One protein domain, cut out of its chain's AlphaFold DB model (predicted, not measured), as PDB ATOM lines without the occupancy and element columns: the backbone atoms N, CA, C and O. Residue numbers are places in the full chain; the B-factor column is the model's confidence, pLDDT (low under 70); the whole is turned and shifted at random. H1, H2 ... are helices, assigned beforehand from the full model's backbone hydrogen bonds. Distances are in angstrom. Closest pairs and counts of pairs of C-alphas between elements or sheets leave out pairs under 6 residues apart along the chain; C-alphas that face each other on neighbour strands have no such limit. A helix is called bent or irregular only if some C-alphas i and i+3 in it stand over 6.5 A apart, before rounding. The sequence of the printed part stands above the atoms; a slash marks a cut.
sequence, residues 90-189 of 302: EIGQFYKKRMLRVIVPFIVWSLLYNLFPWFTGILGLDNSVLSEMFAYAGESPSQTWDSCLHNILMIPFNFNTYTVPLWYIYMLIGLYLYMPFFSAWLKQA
ATOM      1  N   GLU A  90      -4.657  17.285 -29.708       95.19
ATOM      2  CA  GLU A  90      -4.923  18.560 -30.376       95.19
ATOM      3  C   GLU A  90      -6.447  18.780 -30.494       95.19
ATOM      4  O   GLU A  90      -7.215  17.830 -30.684       95.19
ATOM      5  N   ILE A  91      -6.894  20.026 -30.328       94.69
ATOM      6  CA  ILE A  91      -8.311  20.387 -30.192       94.69
ATOM      7  C   ILE A  91      -9.117  19.981 -31.435       94.69
ATOM      8  O   ILE A  91     -10.174  19.359 -31.308       94.69
ATOM      9  N   GLY A  92      -8.612  20.270 -32.636       96.06
ATOM     10  CA  GLY A  92      -9.228  19.878 -33.901       96.06
ATOM     11  C   GLY A  92      -9.350  18.360 -34.054       96.06
ATOM     12  O   GLY A  92     -10.410  17.857 -34.440       96.06
ATOM     13  N   GLN A  93      -8.311  17.606 -33.687       96.00
ATOM     14  CA  GLN A  93      -8.356  16.137 -33.669       96.00
ATOM     15  C   GLN A  93      -9.388  15.599 -32.670       96.00
ATOM     16  O   GLN A  93     -10.147  14.678 -33.001       96.00
ATOM     17  N   PHE A  94      -9.453  16.188 -31.471       95.88
ATOM     18  CA  PHE A  94     -10.438  15.832 -30.456       95.88
ATOM     19  C   PHE A  94     -11.863  16.052 -30.978       95.88
ATOM     20  O   PHE A  94     -12.669  15.117 -30.957       95.88
ATOM     21  N   TYR A  95     -12.163  17.234 -31.526       96.56
ATOM     22  CA  TYR A  95     -13.484  17.526 -32.081       96.56
ATOM     23  C   TYR A  95     -13.830  16.610 -33.242       96.56
ATOM     24  O   TYR A  95     -14.879  15.976 -33.205       96.56
ATOM     25  N   LYS A  96     -12.939  16.437 -34.224       96.19
ATOM     26  CA  LYS A  96     -13.201  15.544 -35.360       96.19
ATOM     27  C   LYS A  96     -13.559  14.134 -34.889       96.19
ATOM     28  O   LYS A  96     -14.531  13.552 -35.357       96.19
ATOM     29  N   LYS A  97     -12.814  13.581 -33.930       94.38
ATOM     30  CA  LYS A  97     -13.051  12.222 -33.426       94.38
ATOM     31  C   LYS A  97     -14.336  12.103 -32.607       94.38
ATOM     32  O   LYS A  97     -15.040  11.100 -32.728       94.38
ATOM     33  N   ARG A  98     -14.604  13.061 -31.714       94.00
ATOM     34  CA  ARG A  98     -15.706  12.970 -30.740       94.00
ATOM     35  C   ARG A  98     -17.019  13.504 -31.295       94.00
ATOM     36  O   ARG A  98     -18.032  12.830 -31.138       94.00
ATOM     37  N   MET A  99     -16.986  14.629 -32.004       95.44
ATOM     38  CA  MET A  99     -18.173  15.222 -32.616       95.44
ATOM     39  C   MET A  99     -18.733  14.331 -33.714       95.44
ATOM     40  O   MET A  99     -19.918  14.041 -33.676       95.44
ATOM     41  N   LEU A 100     -17.915  13.797 -34.633       95.25
ATOM     42  CA  LEU A 100     -18.440  12.930 -35.703       95.25
ATOM     43  C   LEU A 100     -19.112  11.663 -35.162       95.25
ATOM     44  O   LEU A 100     -20.113  11.215 -35.709       95.25
ATOM     45  N   ARG A 101     -18.601  11.112 -34.054       94.62
ATOM     46  CA  ARG A 101     -19.199   9.938 -33.404       94.62
ATOM     47  C   ARG A 101     -20.591  10.217 -32.828       94.62
ATOM     48  O   ARG A 101     -21.345   9.273 -32.637       94.62
ATOM     49  N   VAL A 102     -20.910  11.476 -32.537       95.56
ATOM     50  CA  VAL A 102     -22.186  11.884 -31.938       95.56
ATOM     51  C   VAL A 102     -23.115  12.530 -32.963       95.56
ATOM     52  O   VAL A 102     -24.266  12.127 -33.067       95.56
ATOM     53  N   ILE A 103     -22.609  13.467 -33.765       96.06
ATOM     54  CA  ILE A 103     -23.378  14.209 -34.767       96.06
ATOM     55  C   ILE A 103     -23.918  13.276 -35.852       96.06
ATOM     56  O   ILE A 103     -25.061  13.440 -36.259       96.06
ATOM     57  N   VAL A 104     -23.146  12.283 -36.309       96.38
ATOM     58  CA  VAL A 104     -23.620  11.397 -37.386       96.38
ATOM     59  C   VAL A 104     -24.841  10.576 -36.943       96.38
ATOM     60  O   VAL A 104     -25.873  10.692 -37.601       96.38
ATOM     61  N   PRO A 105     -24.805   9.816 -35.824       96.69
ATOM     62  CA  PRO A 105     -26.006   9.153 -35.321       96.69
ATOM     63  C   PRO A 105     -27.138  10.130 -35.006       96.69
ATOM     64  O   PRO A 105     -28.286   9.838 -35.315       96.69
ATOM     65  N   PHE A 106     -26.825  11.289 -34.425       97.56
ATOM     66  CA  PHE A 106     -27.820  12.305 -34.094       97.56
ATOM     67  C   PHE A 106     -28.607  12.767 -35.317       97.56
ATOM     68  O   PHE A 106     -29.827  12.710 -35.295       97.56
ATOM     69  N   ILE A 107     -27.934  13.149 -36.403       97.56
ATOM     70  CA  ILE A 107     -28.610  13.606 -37.622       97.56
ATOM     71  C   ILE A 107     -29.444  12.480 -38.234       97.56
ATOM     72  O   ILE A 107     -30.584  12.718 -38.621       97.56
ATOM     73  N   VAL A 108     -28.922  11.250 -38.273       97.94
ATOM     74  CA  VAL A 108     -29.673  10.094 -38.787       97.94
ATOM     75  C   VAL A 108     -30.957   9.873 -37.984       97.94
ATOM     76  O   VAL A 108     -32.034   9.820 -38.570       97.94
ATOM     77  N   TRP A 109     -30.870   9.792 -36.655       97.56
ATOM     78  CA  TRP A 109     -32.040   9.549 -35.811       97.56
ATOM     79  C   TRP A 109     -33.014  10.726 -35.806       97.56
ATOM     80  O   TRP A 109     -34.216  10.505 -35.916       97.56
ATOM     81  N   SER A 110     -32.523  11.966 -35.762       97.00
ATOM     82  CA  SER A 110     -33.369  13.158 -35.851       97.00
ATOM     83  C   SER A 110     -34.157  13.198 -37.158       97.00
ATOM     84  O   SER A 110     -35.341  13.520 -37.139       97.00
ATOM     85  N   LEU A 111     -33.547  12.838 -38.292       97.88
ATOM     86  CA  LEU A 111     -34.266  12.766 -39.567       97.88
ATOM     87  C   LEU A 111     -35.316  11.651 -39.561       97.88
ATOM     88  O   LEU A 111     -36.449  11.896 -39.960       97.88
ATOM     89  N   LEU A 112     -34.967  10.456 -39.077       97.62
ATOM     90  CA  LEU A 112     -35.901   9.327 -39.021       97.62
ATOM     91  C   LEU A 112     -37.139   9.645 -38.172       97.62
ATOM     92  O   LEU A 112     -38.258   9.448 -38.640       97.62
ATOM     93  N   TYR A 113     -36.951  10.185 -36.964       96.38
ATOM     94  CA  TYR A 113     -38.065  10.545 -36.083       96.38
ATOM     95  C   TYR A 113     -38.956  11.638 -36.677       96.38
ATOM     96  O   TYR A 113     -40.174  11.555 -36.567       96.38
ATOM     97  N   ASN A 114     -38.376  12.639 -37.345       97.19
ATOM     98  CA  ASN A 114     -39.147  13.748 -37.910       97.19
ATOM     99  C   ASN A 114     -39.839  13.419 -39.237       97.19
ATOM    100  O   ASN A 114     -40.878  14.004 -39.533       97.19
ATOM    101  N   LEU A 115     -39.309  12.470 -40.014       97.88
ATOM    102  CA  LEU A 115     -39.959  11.967 -41.229       97.88
ATOM    103  C   LEU A 115     -41.116  11.012 -40.922       97.88
ATOM    104  O   LEU A 115     -42.024  10.877 -41.742       97.88
ATOM    105  N   PHE A 116     -41.095  10.352 -39.762       97.19
ATOM    106  CA  PHE A 116     -42.076   9.334 -39.406       97.19
ATOM    107  C   PHE A 116     -43.533   9.846 -39.418       97.19
ATOM    108  O   PHE A 116     -44.341   9.217 -40.103       97.19
ATOM    109  N   PRO A 117     -43.892  10.998 -38.805       97.19
ATOM    110  CA  PRO A 117     -45.236  11.573 -38.916       97.19
ATOM    111  C   PRO A 117     -45.725  11.736 -40.357       97.19
ATOM    112  O   PRO A 117     -46.789  11.232 -40.717       97.19
ATOM    113  N   TRP A 118     -44.921  12.367 -41.214       97.75
ATOM    114  CA  TRP A 118     -45.271  12.560 -42.621       97.75
ATOM    115  C   TRP A 118     -45.432  11.232 -43.369       97.75
ATOM    116  O   TRP A 118     -46.382  11.055 -44.130       97.75
ATOM    117  N   PHE A 119     -44.553  10.265 -43.101       97.44
ATOM    118  CA  PHE A 119     -44.650   8.932 -43.685       97.44
ATOM    119  C   PHE A 119     -45.940   8.206 -43.272       97.44
ATOM    120  O   PHE A 119     -46.597   7.613 -44.126       97.44
ATOM    121  N   THR A 120     -46.363   8.298 -42.005       97.06
ATOM    122  CA  THR A 120     -47.651   7.727 -41.565       97.06
ATOM    123  C   THR A 120     -48.851   8.368 -42.267       97.06
ATOM    124  O   THR A 120     -49.783   7.655 -42.635       97.06
ATOM    125  N   GLY A 121     -48.788   9.674 -42.552       96.38
ATOM    126  CA  GLY A 121     -49.804  10.374 -43.341       96.38
ATOM    127  C   GLY A 121     -49.874   9.894 -44.793       96.38
ATOM    128  O   GLY A 121     -50.964   9.692 -45.320       96.38
ATOM    129  N   ILE A 122     -48.726   9.630 -45.434       97.06
ATOM    130  CA  ILE A 122     -48.683   9.033 -46.786       97.06
ATOM    131  C   ILE A 122     -49.344   7.651 -46.807       97.06
ATOM    132  O   ILE A 122     -50.022   7.303 -47.771       97.06
ATOM    133  N   LEU A 123     -49.152   6.864 -45.747       96.88
ATOM    134  CA  LEU A 123     -49.765   5.543 -45.606       96.88
ATOM    135  C   LEU A 123     -51.271   5.598 -45.292       96.88
ATOM    136  O   LEU A 123     -51.913   4.549 -45.265       96.88
ATOM    137  N   GLY A 124     -51.835   6.789 -45.064       95.75
ATOM    138  CA  GLY A 124     -53.241   6.969 -44.708       95.75
ATOM    139  C   GLY A 124     -53.587   6.473 -43.303       95.75
ATOM    140  O   GLY A 124     -54.736   6.113 -43.058       95.75
ATOM    141  N   LEU A 125     -52.603   6.406 -42.398       96.25
ATOM    142  CA  LEU A 125     -52.833   6.050 -40.999       96.25
ATOM    143  C   LEU A 125     -53.428   7.233 -40.237       96.25
ATOM    144  O   LEU A 125     -53.044   8.378 -40.471       96.25
ATOM    145  N   ASP A 126     -54.310   6.934 -39.286       94.75
ATOM    146  CA  ASP A 126     -54.847   7.936 -38.369       94.75
ATOM    147  C   ASP A 126     -53.726   8.599 -37.549       94.75
ATOM    148  O   ASP A 126     -52.692   7.982 -37.258       94.75
ATOM    149  N   ASN A 127     -53.908   9.870 -37.190       93.50
ATOM    150  CA  ASN A 127     -52.895  10.612 -36.444       93.50
ATOM    151  C   ASN A 127     -52.728  10.102 -35.001       93.50
ATOM    152  O   ASN A 127     -51.661  10.324 -34.421       93.50
ATOM    153  N   SER A 128     -53.698   9.354 -34.458       93.06
ATOM    154  CA  SER A 128     -53.619   8.733 -33.131       93.06
ATOM    155  C   SER A 128     -52.402   7.820 -32.979       93.06
ATOM    156  O   SER A 128     -51.827   7.737 -31.893       93.06
ATOM    157  N   VAL A 129     -51.939   7.200 -34.073       94.25
ATOM    158  CA  VAL A 129     -50.741   6.343 -34.089       94.25
ATOM    159  C   VAL A 129     -49.519   7.092 -33.557       94.25
ATOM    160  O   VAL A 129     -48.663   6.512 -32.893       94.25
ATOM    161  N   LEU A 130     -49.417   8.396 -33.816       94.38
ATOM    162  CA  LEU A 130     -48.296   9.198 -33.333       94.38
ATOM    163  C   LEU A 130     -48.383   9.452 -31.828       94.38
ATOM    164  O   LEU A 130     -47.356   9.394 -31.158       94.38
ATOM    165  N   SER A 131     -49.580   9.679 -31.295       91.19
ATOM    166  CA  SER A 131     -49.819   9.820 -29.855       91.19
ATOM    167  C   SER A 131     -49.553   8.514 -29.100       91.19
ATOM    168  O   SER A 131     -49.067   8.539 -27.972       91.19
ATOM    169  N   GLU A 132     -49.805   7.366 -29.734       89.25
ATOM    170  CA  GLU A 132     -49.487   6.041 -29.184       89.25
ATOM    171  C   GLU A 132     -47.980   5.738 -29.195       89.25
ATOM    172  O   GLU A 132     -47.464   5.095 -28.279       89.25
ATOM    173  N   MET A 133     -47.258   6.191 -30.224       89.69
ATOM    174  CA  MET A 133     -45.819   5.940 -30.377       89.69
ATOM    175  C   MET A 133     -44.943   6.944 -29.619       89.69
ATOM    176  O   MET A 133     -43.853   6.588 -29.166       89.69
ATOM    177  N   PHE A 134     -45.392   8.193 -29.476       91.75
ATOM    178  CA  PHE A 134     -44.628   9.278 -28.866       91.75
ATOM    179  C   PHE A 134     -45.403   9.903 -27.711       91.75
ATOM    180  O   PHE A 134     -46.344  10.667 -27.916       91.75
ATOM    181  N   ALA A 135     -44.925   9.667 -26.486       88.31
ATOM    182  CA  ALA A 135     -45.561  10.127 -25.247       88.31
ATOM    183  C   ALA A 135     -45.831  11.645 -25.188       88.31
ATOM    184  O   ALA A 135     -46.716  12.086 -24.462       88.31
ATOM    185  N   TYR A 136     -45.069  12.440 -25.944       88.69
ATOM    186  CA  TYR A 136     -45.148  13.901 -25.954       88.69
ATOM    187  C   TYR A 136     -45.846  14.471 -27.200       88.69
ATOM    188  O   TYR A 136     -45.911  15.688 -27.341       88.69
ATOM    189  N   ALA A 137     -46.348  13.645 -28.128       89.31
ATOM    190  CA  ALA A 137     -46.914  14.122 -29.399       89.31
ATOM    191  C   ALA A 137     -48.235  14.906 -29.262       89.31
ATOM    192  O   ALA A 137     -48.605  15.626 -30.190       89.31
ATOM    193  N   GLY A 138     -48.916  14.805 -28.117       85.88
ATOM    194  CA  GLY A 138     -50.218  15.436 -27.884       85.88
ATOM    195  C   GLY A 138     -51.375  14.673 -28.535       85.88
ATOM    196  O   GLY A 138     -51.199  13.554 -29.006       85.88
ATOM    197  N   GLU A 139     -52.571  15.265 -28.545       83.44
ATOM    198  CA  GLU A 139     -53.819  14.582 -28.946       83.44
ATOM    199  C   GLU A 139     -54.070  14.536 -30.460       83.44
ATOM    200  O   GLU A 139     -54.802  13.682 -30.946       83.44
ATOM    201  N   SER A 140     -53.517  15.477 -31.227       87.50
ATOM    202  CA  SER A 140     -53.743  15.565 -32.680       87.50
ATOM    203  C   SER A 140     -52.492  16.053 -33.416       87.50
ATOM    204  O   SER A 140     -52.469  17.163 -33.955       87.50
ATOM    205  N   PRO A 141     -51.418  15.247 -33.419       93.19
ATOM    206  CA  PRO A 141     -50.172  15.591 -34.092       93.19
ATOM    207  C   PRO A 141     -50.352  15.714 -35.612       93.19
ATOM    208  O   PRO A 141     -51.049  14.927 -36.254       93.19
ATOM    209  N   SER A 142     -49.693  16.713 -36.204       94.38
ATOM    210  CA  SER A 142     -49.709  16.934 -37.654       94.38
ATOM    211  C   SER A 142     -48.874  15.885 -38.396       94.38
ATOM    212  O   SER A 142     -47.726  15.622 -38.036       94.38
ATOM    213  N   GLN A 143     -49.428  15.363 -39.491       96.62
ATOM    214  CA  GLN A 143     -48.759  14.472 -40.447       96.62
ATOM    215  C   GLN A 143     -48.411  15.185 -41.770       96.62
ATOM    216  O   GLN A 143     -48.087  14.543 -42.770       96.62
ATOM    217  N   THR A 144     -48.502  16.518 -41.828       96.94
ATOM    218  CA  THR A 144     -48.251  17.265 -43.069       96.94
ATOM    219  C   THR A 144     -46.760  17.368 -43.396       96.94
ATOM    220  O   THR A 144     -45.892  17.338 -42.518       96.94
ATOM    221  N   TRP A 145     -46.453  17.541 -44.688       97.38
ATOM    222  CA  TRP A 145     -45.083  17.800 -45.135       97.38
ATOM    223  C   TRP A 145     -44.522  19.098 -44.543       97.38
ATOM    224  O   TRP A 145     -43.368  19.118 -44.131       97.38
ATOM    225  N   ASP A 146     -45.328  20.156 -44.438       97.62
ATOM    226  CA  ASP A 146     -44.881  21.446 -43.900       97.62
ATOM    227  C   ASP A 146     -44.437  21.339 -42.435       97.62
ATOM    228  O   ASP A 146     -43.380  21.856 -42.069       97.62
ATOM    229  N   SER A 147     -45.191  20.607 -41.603       95.88
ATOM    230  CA  SER A 147     -44.800  20.342 -40.214       95.88
ATOM    231  C   SER A 147     -43.518  19.508 -40.133       95.88
ATOM    232  O   SER A 147     -42.627  19.817 -39.343       95.88
ATOM    233  N   CYS A 148     -43.388  18.483 -40.980       97.31
ATOM    234  CA  CYS A 148     -42.172  17.674 -41.082       97.31
ATOM    235  C   CYS A 148     -40.954  18.517 -41.492       97.31
ATOM    236  O   CYS A 148     -39.907  18.460 -40.847       97.31
ATOM    237  N   LEU A 149     -41.088  19.336 -42.536       98.06
ATOM    238  CA  LEU A 149     -40.023  20.200 -43.031       98.06
ATOM    239  C   LEU A 149     -39.604  21.225 -41.974       98.06
ATOM    240  O   LEU A 149     -38.408  21.390 -41.738       98.06
ATOM    241  N   HIS A 150     -40.565  21.865 -41.299       97.38
ATOM    242  CA  HIS A 150     -40.284  22.765 -40.182       97.38
ATOM    243  C   HIS A 150     -39.454  22.063 -39.100       97.38
ATOM    244  O   HIS A 150     -38.390  22.551 -38.724       97.38
ATOM    245  N   ASN A 151     -39.884  20.876 -38.667       97.06
ATOM    246  CA  ASN A 151     -39.178  20.101 -37.651       97.06
ATOM    247  C   ASN A 151     -37.750  19.721 -38.073       97.06
ATOM    248  O   ASN A 151     -36.830  19.814 -37.263       97.06
ATOM    249  N   ILE A 152     -37.540  19.343 -39.339       97.88
ATOM    250  CA  ILE A 152     -36.207  19.032 -39.877       97.88
ATOM    251  C   ILE A 152     -35.308  20.275 -39.878       97.88
ATOM    252  O   ILE A 152     -34.145  20.197 -39.477       97.88
ATOM    253  N   LEU A 153     -35.832  21.426 -40.301       98.12
ATOM    254  CA  LEU A 153     -35.080  22.685 -40.320       98.12
ATOM    255  C   LEU A 153     -34.727  23.176 -38.909       98.12
ATOM    256  O   LEU A 153     -33.710  23.846 -38.738       98.12
ATOM    257  N   MET A 154     -35.527  22.810 -37.905       97.62
ATOM    258  CA  MET A 154     -35.294  23.166 -36.507       97.62
ATOM    259  C   MET A 154     -34.269  22.278 -35.791       97.62
ATOM    260  O   MET A 154     -33.795  22.687 -34.733       97.62
ATOM    261  N   ILE A 155     -33.838  21.145 -36.368       97.19
ATOM    262  CA  ILE A 155     -32.866  20.220 -35.745       97.19
ATOM    263  C   ILE A 155     -31.612  20.931 -35.190       97.19
ATOM    264  O   ILE A 155     -31.200  20.598 -34.081       97.19
ATOM    265  N   PRO A 156     -30.970  21.906 -35.864       95.94
ATOM    266  CA  PRO A 156     -29.795  22.579 -35.301       95.94
ATOM    267  C   PRO A 156     -30.084  23.425 -34.052       95.94
ATOM    268  O   PRO A 156     -29.156  23.728 -33.305       95.94
ATOM    269  N   PHE A 157     -31.342  23.819 -33.841       94.75
ATOM    270  CA  PHE A 157     -31.748  24.797 -32.832       94.75
ATOM    271  C   PHE A 157     -32.510  24.171 -31.669       94.75
ATOM    272  O   PHE A 157     -32.291  24.574 -30.530       94.75
ATOM    273  N   ASN A 158     -33.389  23.203 -31.933       92.88
ATOM    274  CA  ASN A 158     -34.187  22.564 -30.897       92.88
ATOM    275  C   ASN A 158     -34.595  21.132 -31.271       92.88
ATOM    276  O   ASN A 158     -34.708  20.787 -32.450       92.88
ATOM    277  N   PHE A 159     -34.851  20.320 -30.247       93.00
ATOM    278  CA  PHE A 159     -35.608  19.082 -30.388       93.00
ATOM    279  C   PHE A 159     -37.115  19.379 -30.308       93.00
ATOM    280  O   PHE A 159     -37.538  20.498 -30.027       93.00
ATOM    281  N   ASN A 160     -37.939  18.372 -30.571       92.81
ATOM    282  CA  ASN A 160     -39.394  18.473 -30.492       92.81
ATOM    283  C   ASN A 160     -40.000  17.246 -29.798       92.81
ATOM    284  O   ASN A 160     -39.291  16.361 -29.318       92.81
ATOM    285  N   THR A 161     -41.327  17.183 -29.786       91.31
ATOM    286  CA  THR A 161     -42.129  16.136 -29.142       91.31
ATOM    287  C   THR A 161     -41.808  14.708 -29.602       91.31
ATOM    288  O   THR A 161     -41.946  13.773 -28.818       91.31
ATOM    289  N   TYR A 162     -41.311  14.511 -30.826       94.06
ATOM    290  CA  TYR A 162     -40.918  13.191 -31.349       94.06
ATOM    291  C   TYR A 162     -39.473  12.814 -31.008       94.06
ATOM    292  O   TYR A 162     -39.060  11.667 -31.154       94.06
ATOM    293  N   THR A 163     -38.677  13.793 -30.582       93.94
ATOM    294  CA  THR A 163     -37.223  13.677 -30.417       93.94
ATOM    295  C   THR A 163     -36.759  14.055 -29.017       93.94
ATOM    296  O   THR A 163     -35.568  14.286 -28.818       93.94
ATOM    297  N   VAL A 164     -37.667  14.062 -28.033       90.12
ATOM    298  CA  VAL A 164     -37.387  14.454 -26.642       90.12
ATOM    299  C   VAL A 164     -36.095  13.835 -26.102       90.12
ATOM    300  O   VAL A 164     -35.233  14.604 -25.689       90.12
ATOM    301  N   PRO A 165     -35.835  12.512 -26.197       89.31
ATOM    302  CA  PRO A 165     -34.599  11.925 -25.660       89.31
ATOM    303  C   PRO A 165     -33.300  12.482 -26.273       89.31
ATOM    304  O   PRO A 165     -32.222  12.343 -25.690       89.31
ATOM    305  N   LEU A 166     -33.370  13.122 -27.448       93.44
ATOM    306  CA  LEU A 166     -32.215  13.692 -28.139       93.44
ATOM    307  C   LEU A 166     -31.731  15.014 -27.527       93.44
ATOM    308  O   LEU A 166     -30.625  15.437 -27.871       93.44
ATOM    309  N   TRP A 167     -32.460  15.616 -26.574       92.50
ATOM    310  CA  TRP A 167     -32.002  16.786 -25.803       92.50
ATOM    311  C   TRP A 167     -30.590  16.573 -25.229       92.50
ATOM    312  O   TRP A 167     -29.739  17.469 -25.250       92.50
ATOM    313  N   TYR A 168     -30.305  15.342 -24.786       92.12
ATOM    314  CA  TYR A 168     -29.020  14.951 -24.212       92.12
ATOM    315  C   TYR A 168     -27.861  15.163 -25.193       92.12
ATOM    316  O   TYR A 168     -26.742  15.476 -24.787       92.12
ATOM    317  N   ILE A 169     -28.108  15.029 -26.497       94.81
ATOM    318  CA  ILE A 169     -27.075  15.201 -27.514       94.81
ATOM    319  C   ILE A 169     -26.675  16.671 -27.665       94.81
ATOM    320  O   ILE A 169     -25.480  16.951 -27.755       94.81
ATOM    321  N   TYR A 170     -27.627  17.606 -27.605       95.19
ATOM    322  CA  TYR A 170     -27.329  19.045 -27.583       95.19
ATOM    323  C   TYR A 170     -26.447  19.392 -26.382       95.19
ATOM    324  O   TYR A 170     -25.397  20.022 -26.531       95.19
ATOM    325  N   MET A 171     -26.817  18.886 -25.200       94.19
ATOM    326  CA  MET A 171     -26.008  19.027 -23.990       94.19
ATOM    327  C   MET A 171     -24.604  18.431 -24.187       94.19
ATOM    328  O   MET A 171     -23.607  19.074 -23.855       94.19
ATOM    329  N   LEU A 172     -24.491  17.228 -24.759       95.12
ATOM    330  CA  LEU A 172     -23.212  16.537 -24.947       95.12
ATOM    331  C   LEU A 172     -22.293  17.257 -25.940       95.12
ATOM    332  O   LEU A 172     -21.087  17.333 -25.701       95.12
ATOM    333  N   ILE A 173     -22.845  17.814 -27.021       96.00
ATOM    334  CA  ILE A 173     -22.106  18.669 -27.958       96.00
ATOM    335  C   ILE A 173     -21.539  19.878 -27.206       96.00
ATOM    336  O   ILE A 173     -20.340  20.144 -27.304       96.00
ATOM    337  N   GLY A 174     -22.357  20.553 -26.390       95.56
ATOM    338  CA  GLY A 174     -21.912  21.663 -25.544       95.56
ATOM    339  C   GLY A 174     -20.771  21.268 -24.599       95.56
ATOM    340  O   GLY A 174     -19.749  21.954 -24.527       95.56
ATOM    341  N   LEU A 175     -20.882  20.110 -23.939       95.56
ATOM    342  CA  LEU A 175     -19.809  19.588 -23.093       95.56
ATOM    343  C   LEU A 175     -18.533  19.310 -23.893       95.56
ATOM    344  O   LEU A 175     -17.449  19.672 -23.437       95.56
ATOM    345  N   TYR A 176     -18.621  18.692 -25.075       96.62
ATOM    346  CA  TYR A 176     -17.435  18.425 -25.892       96.62
ATOM    347  C   TYR A 176     -16.757  19.706 -26.363       96.62
ATOM    348  O   TYR A 176     -15.532  19.750 -26.320       96.62
ATOM    349  N   LEU A 177     -17.510  20.744 -26.741       96.88
ATOM    350  CA  LEU A 177     -16.947  22.061 -27.066       96.88
ATOM    351  C   LEU A 177     -16.225  22.682 -25.862       96.88
ATOM    352  O   LEU A 177     -15.169  23.291 -26.012       96.88
ATOM    353  N   TYR A 178     -16.763  22.501 -24.657       95.88
ATOM    354  CA  TYR A 178     -16.191  23.049 -23.428       95.88
ATOM    355  C   TYR A 178     -14.931  22.305 -22.944       95.88
ATOM    356  O   TYR A 178     -14.011  22.914 -22.389       95.88
ATOM    357  N   MET A 179     -14.856  20.986 -23.158       96.88
ATOM    358  CA  MET A 179     -13.840  20.109 -22.558       96.88
ATOM    359  C   MET A 179     -12.378  20.529 -22.789       96.88
ATOM    360  O   MET A 179     -11.615  20.471 -21.820       96.88
ATOM    361  N   PRO A 180     -11.927  20.939 -23.992       96.94
ATOM    362  CA  PRO A 180     -10.532  21.334 -24.188       96.94
ATOM    363  C   PRO A 180     -10.130  22.570 -23.378       96.94
ATOM    364  O   PRO A 180      -9.046  22.599 -22.796       96.94
ATOM    365  N   PHE A 181     -11.026  23.552 -23.261       96.38
ATOM    366  CA  PHE A 181     -10.802  24.751 -22.448       96.38
ATOM    367  C   PHE A 181     -10.803  24.415 -20.960       96.38
ATOM    368  O   PHE A 181      -9.914  24.837 -20.222       96.38
ATOM    369  N   PHE A 182     -11.744  23.572 -20.529       96.44
ATOM    370  CA  PHE A 182     -11.762  23.074 -19.159       96.44
ATOM    371  C   PHE A 182     -10.480  22.301 -18.821       96.44
ATOM    372  O   PHE A 182      -9.895  22.477 -17.756       96.44
ATOM    373  N   SER A 183      -9.975  21.518 -19.775       96.62
ATOM    374  CA  SER A 183      -8.726  20.767 -19.639       96.62
ATOM    375  C   SER A 183      -7.502  21.660 -19.473       96.62
ATOM    376  O   SER A 183      -6.581  21.272 -18.758       96.62
ATOM    377  N   ALA A 184      -7.476  22.843 -20.095       95.88
ATOM    378  CA  ALA A 184      -6.385  23.799 -19.909       95.88
ATOM    379  C   ALA A 184      -6.265  24.220 -18.435       95.88
ATOM    380  O   ALA A 184      -5.171  24.192 -17.879       95.88
ATOM    381  N   TRP A 185      -7.395  24.490 -17.771       96.38
ATOM    382  CA  TRP A 185      -7.416  24.731 -16.326       96.38
ATOM    383  C   TRP A 185      -7.027  23.481 -15.527       96.38
ATOM    384  O   TRP A 185      -6.177  23.561 -14.641       96.38
ATOM    385  N   LEU A 186      -7.582  22.308 -15.853       96.00
ATOM    386  CA  LEU A 186      -7.328  21.074 -15.096       96.00
ATOM    387  C   LEU A 186      -5.864  20.628 -15.095       96.00
ATOM    388  O   LEU A 186      -5.426  20.035 -14.111       96.00
ATOM    389  N   LYS A 187      -5.110  20.920 -16.160       94.56
ATOM    390  CA  LYS A 187      -3.676  20.595 -16.260       94.56
ATOM    391  C   LYS A 187      -2.819  21.337 -15.228       94.56
ATOM    392  O   LYS A 187      -1.771  20.831 -14.844       94.56
ATOM    393  N   GLN A 188      -3.263  22.506 -14.771       96.31
ATOM    394  CA  GLN A 188      -2.549  23.345 -13.798       96.31
ATOM    395  C   GLN A 188      -3.258  23.453 -12.439       96.31
ATOM    396  O   GLN A 188      -2.672  23.935 -11.471       96.31
ATOM    397  N   ALA A 189      -4.523  23.037 -12.352       96.19
ATOM    398  CA  ALA A 189      -5.321  23.168 -11.145       96.19
ATOM    399  C   ALA A 189      -4.807  22.263 -10.014       96.19
ATOM    400  O   ALA A 189      -4.548  21.072 -10.179       96.19
TER     401      ALA A 189
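This is residues 90 to 189 of the 302 residues of the protein "Surface polysaccharide O-acyltransferase, integral membrane enzyme" of Bacteroides xylanisolvens (UniProt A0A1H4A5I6). One long helix, H1, forms the spine of a slender rod, and the rest of the printed part folds back beside it: H3 packs along its later part and H4a along its earlier part, both running opposite ways to H1. The short helix H2 and the links round it make the turn at the far end of H1, and at the other end of the rod the second arm of the last helix, H4b, turns away, with residues 182 to 189 sticking out. The printed part has 100 residues with four named helices, in the order H1, H2, H3, H4, and no named strand; the class is all helix. The whole is loose, with a radius of gyration of the C-alphas of 17.7 A, and spans 60 by 21 by 17 A.

The printed part begins at Glu 90, and H1 follows at once, residues 91 to 122, 45.1 A from first to last C-alpha. C-alpha 91 is at (-8.311, 20.387, -30.192) and C-alpha 122 at (-48.683, 9.033, -46.786). H1 has a kink of 34 degrees near residue 116 and is only just irregular: C-alphas 114 and 117 are 6.54 A apart. H2, residues 128 to 133, is 8.7 A long. H3, residues 145 to 154, is 14.1 A long. H4, residues 164 to 188, was assigned as one helix by its hydrogen bonds but is bent: C-alphas 177 and 180 are 7.1 A apart. Its arm H4a, residues 164 to 177, is 21.8 A long and itself irregular, with C-alphas 165 and 168 lying 6.51 A apart. Its arm H4b, residues 180 to 188, is 13.3 A long and ends with C-alpha 188 at (-2.549, 23.345, -13.798). Residues 178 and 179 belong to neither arm.

H1 touches H3 with residues 110 to 118 alone; the closest C-alphas are those of Trp 118 and Trp 145, 5.8 A apart. These two helices stand at a shallow tilt of 15 degrees and run opposite ways. H1 touches H4a with residues 95 to 110 alone, and the closest C-alphas are those of Met 99 and Ile 173, 7.0 A apart. Here the tilt is a shallow 18 degrees, again opposite ways. H1 and H2 are close but not clearly touching; their closest C-alphas, those of Pro 117 and Leu 130, are 6.8 A apart. H1 and H4b are also close but not clearly touching, with the C-alphas of Ile 91 and Pro 180 closest at 6.5 A. Their shallow tilt of 34.5 degrees is only just short of steep. H4a and H4b stand at a steep tilt of 51 degrees. H2 and H3 are apart, and so are H3 and H4a. In H2 and H3 every O i to N i+4 pair is within hydrogen-bond range; in H1 it is 24 of 28 pairs, in H4a 7 of 10 and in H4b 3 of 5.

The two C-alphas farthest apart, those of Gly 124 and Gln 188, are 61.6 A apart, while the first and last printed C-alphas, those of Glu 90 and Ala 189, are 19.8 A apart. Without residues 182 to 189, which stand free and of which 182 to 188 belong to H4, the body of 92 residues spans 52 by 20 by 17 A. The link from H1 to H2 is tight, with 5 residues, the one from H3 to H4 is short, with 9, and the one from H2 to H3 is long, with 11. The printed part has no cut. The mean pLDDT of the printed part is 95.0, and no printed residue is under 70.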